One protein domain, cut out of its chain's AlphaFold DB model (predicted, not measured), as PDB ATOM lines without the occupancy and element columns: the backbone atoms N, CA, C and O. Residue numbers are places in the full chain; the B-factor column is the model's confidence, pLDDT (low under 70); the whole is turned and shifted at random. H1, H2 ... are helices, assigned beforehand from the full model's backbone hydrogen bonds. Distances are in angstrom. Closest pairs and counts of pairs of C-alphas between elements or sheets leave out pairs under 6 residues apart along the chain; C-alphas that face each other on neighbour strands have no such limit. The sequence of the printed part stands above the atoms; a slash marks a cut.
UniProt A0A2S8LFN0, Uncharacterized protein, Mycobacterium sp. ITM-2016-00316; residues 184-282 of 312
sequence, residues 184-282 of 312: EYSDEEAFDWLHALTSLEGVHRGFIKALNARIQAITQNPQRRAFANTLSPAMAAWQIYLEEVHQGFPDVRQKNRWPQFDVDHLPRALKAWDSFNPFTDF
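AT A GLANCE: This is residues 184 to 282 of the 312 residues of an uncharacterized protein of Mycobacterium sp. ITM-2016-00316 (UniProt A0A2S8LFN0). What shape is this? A compact body of helices set at steep angles: the long helix H3 runs past H1, H2 packs on the other side of H1 at a steep angle, and two short helices, H4 near the first residues of H3 and H5 on H1, complete the body. A long loop, residues 246 to 269, leaves the last end of H3 and folds back to H4, and residues 244 to 251 stick out. What is it made of? The printed part has 99 residues with five named helices, H1 to H5 in chain order, and no named strand; the class is all helix, though just 49 residues are in named elements. How large is it? It is compact, with a radius of gyration of the C-alphas of 13.2 A and spans of 39 by 26 by 25 A.

HOW THE PARTS SIT: What stands by the longest helix? H3, residues 228 to 245, touches H4, residues 270 to 273, with residues 228 to 232 alone; the closest C-alphas, of Ser 232 and Leu 270, are 5.5 A apart. H3 and H1, residues 190 to 198, are near each other. H3 is close to but not clearly touching H5, residues 278 to 282, the closest C-alphas being those of Gln 239 and Pro 278, 7.2 A apart. What touches H1? H2, residues 207 to 219, touches it at a steep tilt of 53 degrees, opposite ways, with the C-alphas of Ala 196 and Arg 214 closest at 5.2 A. H5 touches it too, closest at the C-alphas of Thr 198 and Phe 279, 5.3 A apart. Which stay apart? H4 is apart from H1, H2 and H5, and H2 is apart from H5. How do the backbones run? Every O i to N i+4 pair is within hydrogen-bond range in H1, H2 and H5, and 12 of 14 are in H3; H4 is too short for such a pair.

IN THESE COORDINATES: Where is the longest helix? H3 runs 24.7 A from C-alpha 228 at (23.371, 25.015, 135.394) to C-alpha 245 at (40.044, 41.151, 127.004). How long are the others? H2 measures 18.0 A, H1 12.2 A, H4 5.9 A and H5 4.8 A from first to last C-alpha. Where do the first and last helices lie? H1 begins at C-alpha 190, (31.247, 29.853, 122.385), and H5 ends at C-alpha 282, (27.459, 44.774, 131.472).

THE WHOLE: How far does it reach? The two C-alphas farthest apart, of Gln 223 and Pro 250, are 40.2 A apart. Which links are long? The link from H3 to H4 is long, with 24 residues. Is it whole and confident? The printed part has no cut, and no printed residue is under 70 in pLDDT; the mean of the printed part is 93.5.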
ATOM      1  N   GLU A 184      35.255  25.337 125.722       91.94
ATOM      2  CA  GLU A 184      34.289  24.285 125.416       91.94
ATOM      3  C   GLU A 184      33.091  24.318 126.377       91.94
ATOM      4  O   GLU A 184      33.239  24.321 127.602       91.94
ATOM      5  N   TYR A 185      31.875  24.291 125.826       90.62
ATOM      6  CA  TYR A 185      30.645  24.215 126.626       90.62
ATOM      7  C   TYR A 185      29.555  23.291 126.046       90.62
ATOM      8  O   TYR A 185      28.591  22.928 126.719       90.62
ATOM      9  N   SER A 186      29.698  22.869 124.796       88.81
ATOM     10  CA  SER A 186      28.846  21.907 124.086       88.81
ATOM     11  C   SER A 186      29.443  21.730 122.684       88.81
ATOM     12  O   SER A 186      30.516  22.262 122.422       88.81
ATOM     13  N   ASP A 187      28.722  21.098 121.758       87.56
ATOM     14  CA  ASP A 187      29.120  21.097 120.342       87.56
ATOM     15  C   ASP A 187      28.840  22.433 119.618       87.56
ATOM     16  O   ASP A 187      29.102  22.528 118.425       87.56
ATOM     17  N   GLU A 188      28.244  23.430 120.288       91.75
ATOM     18  CA  GLU A 188      28.062  24.780 119.728       91.75
ATOM     19  C   GLU A 188      29.221  25.707 120.088       91.75
ATOM     20  O   GLU A 188      29.763  25.641 121.196       91.75
ATOM     21  N   GLU A 189      29.534  26.625 119.175       93.19
ATOM     22  CA  GLU A 189      30.601  27.605 119.338       93.19
ATOM     23  C   GLU A 189      30.316  28.571 120.498       93.19
ATOM     24  O   GLU A 189      29.189  29.042 120.690       93.19
ATOM     25  N   ALA A 190      31.353  28.915 121.267       96.88
ATOM     26  CA  ALA A 190      31.247  29.853 122.385       96.88
ATOM     27  C   ALA A 190      30.639  31.202 121.969       96.88
ATOM     28  O   ALA A 190      29.888  31.804 122.736       96.88
ATOM     29  N   PHE A 191      30.905  31.655 120.738       97.44
ATOM     30  CA  PHE A 191      30.340  32.889 120.196       97.44
ATOM     31  C   PHE A 191      28.803  32.892 120.213       97.44
ATOM     32  O   PHE A 191      28.199  33.883 120.620       97.44
ATOM     33  N   ASP A 192      28.160  31.775 119.856       97.00
ATOM     34  CA  ASP A 192      26.696  31.674 119.815       97.00
ATOM     35  C   ASP A 192      26.093  31.658 121.231       97.00
ATOM     36  O   ASP A 192      25.027  32.232 121.476       97.00
ATOM     37  N   TRP A 193      26.804  31.077 122.203       97.94
ATOM     38  CA  TRP A 193      26.435  31.155 123.619       97.94
ATOM     39  C   TRP A 193      26.582  32.566 124.188       97.94
ATOM     40  O   TRP A 193      25.681  33.037 124.884       97.94
ATOM     41  N   LEU A 194      27.674  33.264 123.873       98.19
ATOM     42  CA  LEU A 194      27.890  34.657 124.271       98.19
ATOM     43  C   LEU A 194      26.849  35.583 123.627       98.19
ATOM     44  O   LEU A 194      26.281  36.434 124.313       98.19
ATOM     45  N   HIS A 195      26.498  35.367 122.358       97.88
ATOM     46  CA  HIS A 195      25.370  36.040 121.712       97.88
ATOM     47  C   HIS A 195      24.055  35.777 122.455       97.88
ATOM     48  O   HIS A 195      23.324  36.713 122.795       97.88
ATOM     49  N   ALA A 196      23.765  34.520 122.802       97.75
ATOM     50  CA  ALA A 196      22.570  34.199 123.568       97.75
ATOM     51  C   ALA A 196      22.557  34.914 124.931       97.75
ATOM     52  O   ALA A 196      21.533  35.497 125.285       97.75
ATOM     53  N   LEU A 197      23.675  34.934 125.662       97.81
ATOM     54  CA  LEU A 197      23.799  35.591 126.968       97.81
ATOM     55  C   LEU A 197      23.632  37.116 126.881       97.81
ATOM     56  O   LEU A 197      22.882  37.696 127.663       97.81
ATOM     57  N   THR A 198      24.281  37.767 125.914       96.75
ATOM     58  CA  THR A 198      24.202  39.230 125.729       96.75
ATOM     59  C   THR A 198      22.822  39.703 125.252       96.75
ATOM     60  O   THR A 198      22.478  40.874 125.400       96.75
ATOM     61  N   SER A 199      21.974  38.799 124.751       95.19
ATOM     62  CA  SER A 199      20.576  39.093 124.388       95.19
ATOM     63  C   SER A 199      19.583  39.084 125.569       95.19
ATOM     64  O   SER A 199      18.374  39.259 125.370       95.19
ATOM     65  N   LEU A 200      20.066  38.841 126.793       96.06
ATOM     66  CA  LEU A 200      19.265  38.643 128.009       96.06
ATOM     67  C   LEU A 200      19.423  39.789 129.020       96.06
ATOM     68  O   LEU A 200      19.544  39.533 130.217       96.06
ATOM     69  N   GLU A 201      19.427  41.039 128.551       94.94
ATOM     70  CA  GLU A 201      19.609  42.236 129.390       94.94
ATOM     71  C   GLU A 201      18.780  42.185 130.691       94.94
ATOM     72  O   GLU A 201      17.551  42.077 130.654       94.94
ATOM     73  N   GLY A 202      19.464  42.224 131.840       89.19
ATOM     74  CA  GLY A 202      18.860  42.235 133.181       89.19
ATOM     75  C   GLY A 202      18.069  40.979 133.583       89.19
ATOM     76  O   GLY A 202      17.316  41.001 134.564       89.19
ATOM     77  N   VAL A 203      18.177  39.869 132.844       91.94
ATOM     78  CA  VAL A 203      17.426  38.639 133.140       91.94
ATOM     79  C   VAL A 203      18.152  37.787 134.181       91.94
ATOM     80  O   VAL A 203      19.019  36.980 133.857       91.94
ATOM     81  N   HIS A 204      17.698  37.865 135.434       86.56
ATOM     82  CA  HIS A 204      18.166  36.982 136.516       86.56
ATOM     83  C   HIS A 204      17.179  35.843 136.819       86.56
ATOM     84  O   HIS A 204      17.546  34.675 136.966       86.56
ATOM     85  N   ARG A 205      15.874  36.147 136.883       89.00
ATOM     86  CA  ARG A 205      14.841  35.148 137.189       89.00
ATOM     87  C   ARG A 205      14.484  34.340 135.945       89.00
ATOM     88  O   ARG A 205      14.095  34.892 134.924       89.00
ATOM     89  N   GLY A 206      14.543  33.012 136.053       92.00
ATOM     90  CA  GLY A 206      14.266  32.128 134.916       92.00
ATOM     91  C   GLY A 206      15.377  32.126 133.861       92.00
ATOM     92  O   GLY A 206      15.125  31.696 132.736       92.00
ATOM     93  N   PHE A 207      16.587  32.559 134.233       95.19
ATOM     94  CA  PHE A 207      17.762  32.691 133.369       95.19
ATOM     95  C   PHE A 207      17.978  31.492 132.433       95.19
ATOM     96  O   PHE A 207      17.960  31.664 131.220       95.19
ATOM     97  N   ILE A 208      18.057  30.261 132.958       96.31
ATOM     98  CA  ILE A 208      18.252  29.051 132.134       96.31
ATOM     99  C   ILE A 208      17.151  28.879 131.076       96.31
ATOM    100  O   ILE A 208      17.431  28.499 129.942       96.31
ATOM    101  N   LYS A 209      15.889  29.163 131.420       96.56
ATOM    102  CA  LYS A 209      14.774  29.046 130.468       96.56
ATOM    103  C   LYS A 209      14.916  30.069 129.340       96.56
ATOM    104  O   LYS A 209      14.701  29.717 128.183       96.56
ATOM    105  N   ALA A 210      15.271  31.307 129.677       96.88
ATOM    106  CA  ALA A 210      15.473  32.371 128.701       96.88
ATOM    107  C   ALA A 210      16.691  32.088 127.806       96.88
ATOM    108  O   ALA A 210      16.578  32.173 126.585       96.88
ATOM    109  N   LEU A 211      17.805  31.644 128.394       97.62
ATOM    110  CA  LEU A 211      19.013  31.241 127.674       97.62
ATOM    111  C   LEU A 211      18.740  30.102 126.694       97.62
ATOM    112  O   LEU A 211      19.119  30.199 125.533       97.62
ATOM    113  N   ASN A 212      18.003  29.075 127.124       97.50
ATOM    114  CA  ASN A 212      17.588  27.976 126.253       97.50
ATOM    115  C   ASN A 212      16.786  28.471 125.047       97.50
ATOM    116  O   ASN A 212      17.084  28.087 123.921       97.50
ATOM    117  N   ALA A 213      15.802  29.346 125.263       97.44
ATOM    118  CA  ALA A 213      15.013  29.905 124.167       97.44
ATOM    119  C   ALA A 213      15.880  30.713 123.184       97.44
ATOM    120  O   ALA A 213      15.684  30.621 121.974       97.44
ATOM    121  N   ARG A 214      16.856  31.477 123.693       96.94
ATOM    122  CA  ARG A 214      17.757  32.287 122.863       96.94
ATOM    123  C   ARG A 214      18.731  31.444 122.053       96.94
ATOM    124  O   ARG A 214      18.782  31.624 120.841       96.94
ATOM    125  N   ILE A 215      19.433  30.493 122.671       96.69
ATOM    126  CA  ILE A 215      20.394  29.655 121.939       96.69
ATOM    127  C   ILE A 215      19.697  28.806 120.869       96.69
ATOM    128  O   ILE A 215      20.223  28.666 119.771       96.69
ATOM    129  N   GLN A 216      18.482  28.308 121.131       97.19
ATOM    130  CA  GLN A 216      17.687  27.570 120.137       97.19
ATOM    131  C   GLN A 216      17.297  28.441 118.943       97.19
ATOM    132  O   GLN A 216      17.288  27.955 117.818       97.19
ATOM    133  N   ALA A 217      16.962  29.713 119.180       95.94
ATOM    134  CA  ALA A 217      16.624  30.645 118.112       95.94
ATOM    135  C   ALA A 217      17.853  31.015 117.266       95.94
ATOM    136  O   ALA A 217      17.755  31.045 116.044       95.94
ATOM    137  N   ILE A 218      18.999  31.253 117.914       93.75
ATOM    138  CA  ILE A 218      20.262  31.625 117.255       93.75
ATOM    139  C   ILE A 218      20.798  30.468 116.406       93.75
ATOM    140  O   ILE A 218      21.062  30.642 115.222       93.75
ATOM    141  N   THR A 219      20.892  29.273 116.989       93.12
ATOM    142  CA  THR A 219      21.435  28.074 116.317       93.12
ATOM    143  C   THR A 219      20.412  27.361 115.431       93.12
ATOM    144  O   THR A 219      20.741  26.388 114.760       93.12
ATOM    145  N   GLN A 220      19.144  27.789 115.470       94.81
ATOM    146  CA  GLN A 220      18.001  27.100 114.855       94.81
ATOM    147  C   GLN A 220      17.874  25.621 115.270       94.81
ATOM    148  O   GLN A 220      17.265  24.810 114.571       94.81
ATOM    149  N   ASN A 221      18.418  25.260 116.437       93.50
ATOM    150  CA  ASN A 221      18.432  23.897 116.940       93.50
ATOM    151  C   ASN A 221      17.564  23.769 118.207       93.50
ATOM    152  O   ASN A 221      18.008  24.109 119.310       93.50
ATOM    153  N   PRO A 222      16.339  23.212 118.104       93.38
ATOM    154  CA  PRO A 222      15.403  23.128 119.224       93.38
ATOM    155  C   PRO A 222      15.831  22.141 120.316       93.38
ATOM    156  O   PRO A 222      15.186  22.100 121.364       93.38
ATOM    157  N   GLN A 223      16.886  21.343 120.108       92.06
ATOM    158  CA  GLN A 223      17.405  20.396 121.100       92.06
ATOM    159  C   GLN A 223      18.455  21.017 122.027       92.06
ATOM    160  O   GLN A 223      18.785  20.425 123.053       92.06
ATOM    161  N   ARG A 224      18.955  22.225 121.733       91.75
ATOM    162  CA  ARG A 224      19.976  22.863 122.572       91.75
ATOM    163  C   ARG A 224      19.429  23.251 123.940       91.75
ATOM    164  O   ARG A 224      18.334  23.818 124.075       91.75
ATOM    165  N   ARG A 225      20.181  22.880 124.975       93.50
ATOM    166  CA  ARG A 225      19.840  23.079 126.383       93.50
ATOM    167  C   ARG A 225      21.106  23.379 127.175       93.50
ATOM    168  O   ARG A 225      22.063  22.618 127.128       93.50
ATOM    169  N   ALA A 226      21.062  24.454 127.942       93.38
ATOM    170  CA  ALA A 226      21.979  24.758 129.012       93.38
ATOM    171  C   ALA A 226      21.522  24.077 130.307       93.38
ATOM    172  O   ALA A 226      20.340  24.115 130.674       93.38
ATOM    173  N   PHE A 227      22.484  23.510 131.026       91.38
ATOM    174  CA  PHE A 227      22.300  22.945 132.358       91.38
ATOM    175  C   PHE A 227      23.205  23.686 133.337       91.38
ATOM    176  O   PHE A 227      24.379  23.899 133.059       91.38
ATOM    177  N   ALA A 228      22.671  24.102 134.486       89.06
ATOM    178  CA  ALA A 228      23.371  25.015 135.394       89.06
ATOM    179  C   ALA A 228      24.737  24.487 135.879       89.06
ATOM    180  O   ALA A 228      25.682  25.262 136.022       89.06
ATOM    181  N   ASN A 229      24.847  23.180 136.117       89.44
ATOM    182  CA  ASN A 229      26.060  22.525 136.611       89.44
ATOM    183  C   ASN A 229      27.180  22.427 135.565       89.44
ATOM    184  O   ASN A 229      28.343  22.406 135.950       89.44
ATOM    185  N   THR A 230      26.846  22.367 134.272       92.12
ATOM    186  CA  THR A 230      27.837  22.389 133.183       92.12
ATOM    187  C   THR A 230      28.072  23.801 132.657       92.12
ATOM    188  O   THR A 230      29.166  24.104 132.204       92.12
ATOM    189  N   LEU A 231      27.065  24.680 132.747       96.19
ATOM    190  CA  LEU A 231      27.146  26.082 132.325       96.19
ATOM    191  C   LEU A 231      28.061  26.901 133.220       96.19
ATOM    192  O   LEU A 231      28.804  27.738 132.728       96.19
ATOM    193  N   SER A 232      27.981  26.691 134.532       96.31
ATOM    194  CA  SER A 232      28.709  27.528 135.488       96.31
ATOM    195  C   SER A 232      30.231  27.509 135.287       96.31
ATOM    196  O   SER A 232      30.795  28.599 135.232       96.31
ATOM    197  N   PRO A 233      30.907  26.360 135.089       96.25
ATOM    198  CA  PRO A 233      32.331  26.366 134.762       96.25
ATOM    199  C   PRO A 233      32.656  27.132 133.473       96.25
ATOM    200  O   PRO A 233      33.566  27.955 133.477       96.25
ATOM    201  N   ALA A 234      31.885  26.921 132.399       96.69
ATOM    202  CA  ALA A 234      32.103  27.606 131.125       96.69
ATOM    203  C   ALA A 234      31.881  29.122 131.233       96.69
ATOM    204  O   ALA A 234      32.713  29.899 130.783       96.69
ATOM    205  N   MET A 235      30.811  29.558 131.906       97.69
ATOM    206  CA  MET A 235      30.557  30.978 132.167       97.69
ATOM    207  C   MET A 235      31.656  31.625 133.007       97.69
ATOM    208  O   MET A 235      32.000  32.776 132.755       97.69
ATOM    209  N   ALA A 236      32.208  30.910 133.990       97.69
ATOM    210  CA  ALA A 236      33.331  31.411 134.773       97.69
ATOM    211  C   ALA A 236      34.595  31.551 133.916       97.69
ATOM    212  O   ALA A 236      35.225  32.602 133.962       97.69
ATOM    213  N   ALA A 237      34.915  30.555 133.084       97.12
ATOM    214  CA  ALA A 237      36.037  30.632 132.148       97.12
ATOM    215  C   ALA A 237      35.866  31.780 131.138       97.12
ATOM    216  O   ALA A 237      36.763  32.607 130.989       97.12
ATOM    217  N   TRP A 238      34.688  31.906 130.514       98.06
ATOM    218  CA  TRP A 238      34.379  33.042 129.643       98.06
ATOM    219  C   TRP A 238      34.530  34.376 130.362       98.06
ATOM    220  O   TRP A 238      35.028  35.325 129.768       98.06
ATOM    221  N   GLN A 239      34.113  34.473 131.627       97.62
ATOM    222  CA  GLN A 239      34.231  35.716 132.377       97.62
ATOM    223  C   GLN A 239      35.692  36.065 132.671       97.62
ATOM    224  O   GLN A 239      36.063  37.222 132.506       97.62
ATOM    225  N   ILE A 240      36.516  35.090 133.064       97.00
ATOM    226  CA  ILE A 240      37.953  35.298 133.299       97.00
ATOM    227  C   ILE A 240      38.604  35.867 132.034       97.00
ATOM    228  O   ILE A 240      39.225  36.927 132.081       97.00
ATOM    229  N   TYR A 241      38.361  35.252 130.875       97.88
ATOM    230  CA  TYR A 241      38.900  35.771 129.620       97.88
ATOM    231  C   TYR A 241      38.277  37.108 129.207       97.88
ATOM    232  O   TYR A 241      38.976  37.980 128.705       97.88
ATOM    233  N   LEU A 242      36.989  37.339 129.468       97.56
ATOM    234  CA  LEU A 242      36.365  38.645 129.248       97.56
ATOM    235  C   LEU A 242      37.025  39.740 130.104       97.56
ATOM    236  O   LEU A 242      37.149  40.890 129.662       97.56
ATOM    237  N   GLU A 243      37.446  39.396 131.324       95.94
ATOM    238  CA  GLU A 243      38.187  40.299 132.197       95.94
ATOM    239  C   GLU A 243      39.550  40.669 131.607       95.94
ATOM    240  O   GLU A 243      39.912  41.855 131.632       95.94
ATOM    241  N   GLU A 244      40.250  39.685 131.044       96.62
ATOM    242  CA  GLU A 244      41.531  39.843 130.348       96.62
ATOM    243  C   GLU A 244      41.388  40.633 129.038       96.62
ATOM    244  O   GLU A 244      42.169  41.551 128.801       96.62
ATOM    245  N   VAL A 245      40.339  40.390 128.239       97.50
ATOM    246  CA  VAL A 245      40.044  41.151 127.004       97.50
ATOM    247  C   VAL A 245      39.975  42.652 127.281       97.50
ATOM    248  O   VAL A 245      40.471  43.470 126.515       97.50
ATOM    249  N   HIS A 246      39.370  43.042 128.398       95.81
ATOM    250  CA  HIS A 246      39.230  44.451 128.755       95.81
ATOM    251  C   HIS A 246      40.406  44.978 129.600       95.81
ATOM    252  O   HIS A 246      40.391  46.135 130.037       95.81
ATOM    253  N   GLN A 247      41.408  44.152 129.905       92.88
ATOM    254  CA  GLN A 247      42.583  44.574 130.660       92.88
ATOM    255  C   GLN A 247      43.417  45.561 129.831       92.88
ATOM    256  O   GLN A 247      43.701  45.348 128.659       92.88
ATOM    257  N   GLY A 248      43.805  46.684 130.440       88.81
ATOM    258  CA  GLY A 248      44.591  47.725 129.763       88.81
ATOM    259  C   GLY A 248      43.773  48.744 128.958       88.81
ATOM    260  O   GLY A 248      44.350  49.715 128.463       88.81
ATOM    261  N   PHE A 249      42.452  48.573 128.871       93.25
ATOM    262  CA  PHE A 249      41.519  49.610 128.421       93.25
ATOM    263  C   PHE A 249      40.993  50.426 129.615       93.25
ATOM    264  O   PHE A 249      41.066  49.950 130.755       93.25
ATOM    265  N   PRO A 250      40.468  51.649 129.392       90.56
ATOM    266  CA  PRO A 250      39.791  52.417 130.434       90.56
ATOM    267  C   PRO A 250      38.715  51.583 131.144       90.56
ATOM    268  O   PRO A 250      37.888  50.935 130.500       90.56
ATOM    269  N   ASP A 251      38.742  51.572 132.480       84.75
ATOM    270  CA  ASP A 251      37.837  50.727 133.259       84.75
ATOM    271  C   ASP A 251      36.425  51.321 133.303       84.75
ATOM    272  O   ASP A 251      36.091  52.159 134.140       84.75
ATOM    273  N   VAL A 252      35.589  50.845 132.387       85.00
ATOM    274  CA  VAL A 252      34.146  51.111 132.346       85.00
ATOM    275  C   VAL A 252      33.324  49.974 132.966       85.00
ATOM    276  O   VAL A 252      32.094  50.017 132.966       85.00
ATOM    277  N   ARG A 253      33.973  48.928 133.497       79.56
ATOM    278  CA  ARG A 253      33.336  47.630 133.768       79.56
ATOM    279  C   ARG A 253      32.610  47.516 135.099       79.56
ATOM    280  O   ARG A 253      32.030  46.472 135.359       79.56
ATOM    281  N   GLN A 254      32.601  48.529 135.963       82.94
ATOM    282  CA  GLN A 254      32.145  48.356 137.356       82.94
ATOM    283  C   GLN A 254      32.799  47.114 138.001       82.94
ATOM    284  O   GLN A 254      32.120  46.323 138.657       82.94
ATOM    285  N   LYS A 255      34.112  46.926 137.782       83.94
ATOM    286  CA  LYS A 255      34.863  45.688 138.065       83.94
ATOM    287  C   LYS A 255      34.579  45.078 139.441       83.94
ATOM    288  O   LYS A 255      34.446  43.869 139.564       83.94
ATOM    289  N   ASN A 256      34.393  45.908 140.467       88.94
ATOM    290  CA  ASN A 256      34.093  45.465 141.836       88.94
ATOM    291  C   ASN A 256      32.773  44.682 141.984       88.94
ATOM    292  O   ASN A 256      32.550  44.054 143.014       88.94
ATOM    293  N   ARG A 257      31.880  44.745 140.992       91.06
ATOM    294  CA  ARG A 257      30.629  43.976 140.957       91.06
ATOM    295  C   ARG A 257      30.797  42.603 140.314       91.06
ATOM    296  O   ARG A 257      29.897  41.782 140.443       91.06
ATOM    297  N   TRP A 258      31.900  42.357 139.606       94.00
ATOM    298  CA  TRP A 258      32.114  41.107 138.887       94.00
ATOM    299  C   TRP A 258      32.511  40.011 139.880       94.00
ATOM    300  O   TRP A 258      33.441  40.218 140.670       94.00
ATOM    301  N   PRO A 259      31.842  38.846 139.857       92.62
ATOM    302  CA  PRO A 259      32.242  37.710 140.679       92.62
ATOM    303  C   PRO A 259      33.701  37.341 140.409       92.62
ATOM    304  O   PRO A 259      34.103  37.286 139.260       92.62
ATOM    305  N   GLN A 260      34.504  37.089 141.437       92.62
ATOM    306  CA  GLN A 260      35.902  36.702 141.237       92.62
ATOM    307  C   GLN A 260      36.014  35.178 141.206       92.62
ATOM    308  O   GLN A 260      35.465  34.501 142.081       92.62
ATOM    309  N   PHE A 261      36.719  34.647 140.209       94.12
ATOM    310  CA  PHE A 261      36.901  33.212 140.020       94.12
ATOM    311  C   PHE A 261      38.377  32.835 140.001       94.12
ATOM    312  O   PHE A 261      39.227  33.604 139.565       94.12
ATOM    313  N   ASP A 262      38.647  31.625 140.475       87.50
ATOM    314  CA  ASP A 262      39.940  30.964 140.378       87.50
ATOM    315  C   ASP A 262      39.845  29.899 139.279       87.50
ATOM    316  O   ASP A 262      38.915  29.086 139.289       87.50
ATOM    317  N   VAL A 263      40.794  29.918 138.339       84.12
ATOM    318  CA  VAL A 263      40.872  28.969 137.217       84.12
ATOM    319  C   VAL A 263      40.957  27.526 137.726       84.12
ATOM    320  O   VAL A 263      40.362  26.632 137.125       84.12
ATOM    321  N   ASP A 264      41.601  27.307 138.875       87.44
ATOM    322  CA  ASP A 264      41.755  25.975 139.470       87.44
ATOM    323  C   ASP A 264      40.488  25.505 140.216       87.44
ATOM    324  O   ASP A 264      40.322  24.314 140.502       87.44
ATOM    325  N   HIS A 265      39.555  26.419 140.513       89.25
ATOM    326  CA  HIS A 265      38.384  26.164 141.357       89.25
ATOM    327  C   HIS A 265      37.100  26.799 140.801       89.25
ATOM    328  O   HIS A 265      36.412  27.575 141.474       89.25
ATOM    329  N   LEU A 266      36.730  26.421 139.573       91.25
ATOM    330  CA  LEU A 266      35.528  26.936 138.913       91.25
ATOM    331  C   LEU A 266      34.218  26.540 139.638       91.25
ATOM    332  O   LEU A 266      34.081  25.422 140.155       91.25
ATOM    333  N   PRO A 267      33.206  27.432 139.660       93.00
ATOM    334  CA  PRO A 267      31.931  27.176 140.321       93.00
ATOM    335  C   PRO A 267      31.132  26.074 139.616       93.00
ATOM    336  O   PRO A 267      31.149  25.943 138.398       93.00
ATOM    337  N   ARG A 268      30.343  25.325 140.396       90.25
ATOM    338  CA  ARG A 268      29.414  24.285 139.897       90.25
ATOM    339  C   ARG A 268      27.939  24.694 139.944       90.25
ATOM    340  O   ARG A 268      27.049  23.859 139.783       90.25
ATOM    341  N   ALA A 269      27.667  25.962 140.249       92.44
ATOM    342  CA  ALA A 269      26.322  26.517 140.317       92.44
ATOM    343  C   ALA A 269      26.312  27.983 139.874       92.44
ATOM    344  O   ALA A 269      27.296  28.698 140.047       92.44
ATOM    345  N   LEU A 270      25.161  28.444 139.378       93.50
ATOM    346  CA  LEU A 270      24.991  29.801 138.846       93.50
ATOM    347  C   LEU A 270      24.821  30.896 139.909       93.50
ATOM    348  O   LEU A 270      24.813  32.074 139.572       93.50
ATOM    349  N   LYS A 271      24.737  30.528 141.193       93.94
ATOM    350  CA  LYS A 271      24.502  31.471 142.301       93.94
ATOM    351  C   LYS A 271      25.520  32.618 142.386       93.94
ATOM    352  O   LYS A 271      25.238  33.646 142.989       93.94
ATOM    353  N   ALA A 272      26.715  32.439 141.817       92.94
ATOM    354  CA  ALA A 272      27.752  33.469 141.796       92.94
ATOM    355  C   ALA A 272      27.323  34.721 141.009       92.94
ATOM    356  O   ALA A 272      27.774  35.814 141.329       92.94
ATOM    357  N   TRP A 273      26.418  34.571 140.038       95.56
ATOM    358  CA  TRP A 273      25.947  35.649 139.166       95.56
ATOM    359  C   TRP A 273      24.577  36.221 139.570       95.56
ATOM    360  O   TRP A 273      24.027  37.055 138.855       95.56
ATOM    361  N   ASP A 274      24.012  35.808 140.713       91.88
ATOM    362  CA  ASP A 274      22.671  36.241 141.146       91.88
ATOM    363  C   ASP A 274      22.588  37.761 141.375       91.88
ATOM    364  O   ASP A 274      21.536  38.360 141.167       91.88
ATOM    365  N   SER A 275      23.688  38.385 141.815       91.25
ATOM    366  CA  SER A 275      23.752  39.830 142.110       91.25
ATOM    367  C   SER A 275      24.254  40.676 140.940       91.25
ATOM    368  O   SER A 275      23.922  41.860 140.848       91.25
ATOM    369  N   PHE A 276      25.103  40.095 140.093       94.81
ATOM    370  CA  PHE A 276      25.640  40.735 138.902       94.81
ATOM    371  C   PHE A 276      26.214  39.682 137.956       94.81
ATOM    372  O   PHE A 276      27.025  38.842 138.352       94.81
ATOM    373  N   ASN A 277      25.821  39.762 136.695       95.81
ATOM    374  CA  ASN A 277      26.265  38.903 135.619       95.81
ATOM    375  C   ASN A 277      26.890  39.767 134.510       95.81
ATOM    376  O   ASN A 277      26.167  40.486 133.821       95.81
ATOM    377  N   PRO A 278      28.215  39.691 134.281       96.19
ATOM    378  CA  PRO A 278      28.887  40.515 133.275       96.19
ATOM    379  C   PRO A 278      28.320  40.386 131.856       96.19
ATOM    380  O   PRO A 278      28.386  41.335 131.075       96.19
ATOM    381  N   PHE A 279      27.707  39.253 131.512       97.25
ATOM    382  CA  PHE A 279      27.104  39.074 130.195       97.25
ATOM    383  C   PHE A 279      25.744  39.782 130.076       97.25
ATOM    384  O   PHE A 279      25.496  40.432 129.062       97.25
ATOM    385  N   THR A 280      24.884  39.714 131.100       96.56
ATOM    386  CA  THR A 280      23.519  40.291 131.063       96.56
ATOM    387  C   THR A 280      23.415  41.709 131.623       96.56
ATOM    388  O   THR A 280      22.450  42.406 131.318       96.56
ATOM    389  N   ASP A 281      24.386  42.144 132.426       96.19
ATOM    390  CA  ASP A 281      24.312  43.407 133.178       96.19
ATOM    391  C   ASP A 281      25.422  44.390 132.800       96.19
ATOM    392  O   ASP A 281      25.357  45.568 133.150       96.19
ATOM    393  N   PHE A 282      26.446  43.919 132.083       96.19
ATOM    394  CA  PHE A 282      27.459  44.774 131.472       96.19
ATOM    395  C   PHE A 282      27.382  44.696 129.948       96.19
ATOM    396  O   PHE A 282      26.972  45.674 129.325       96.19
TER     397      PHE A 282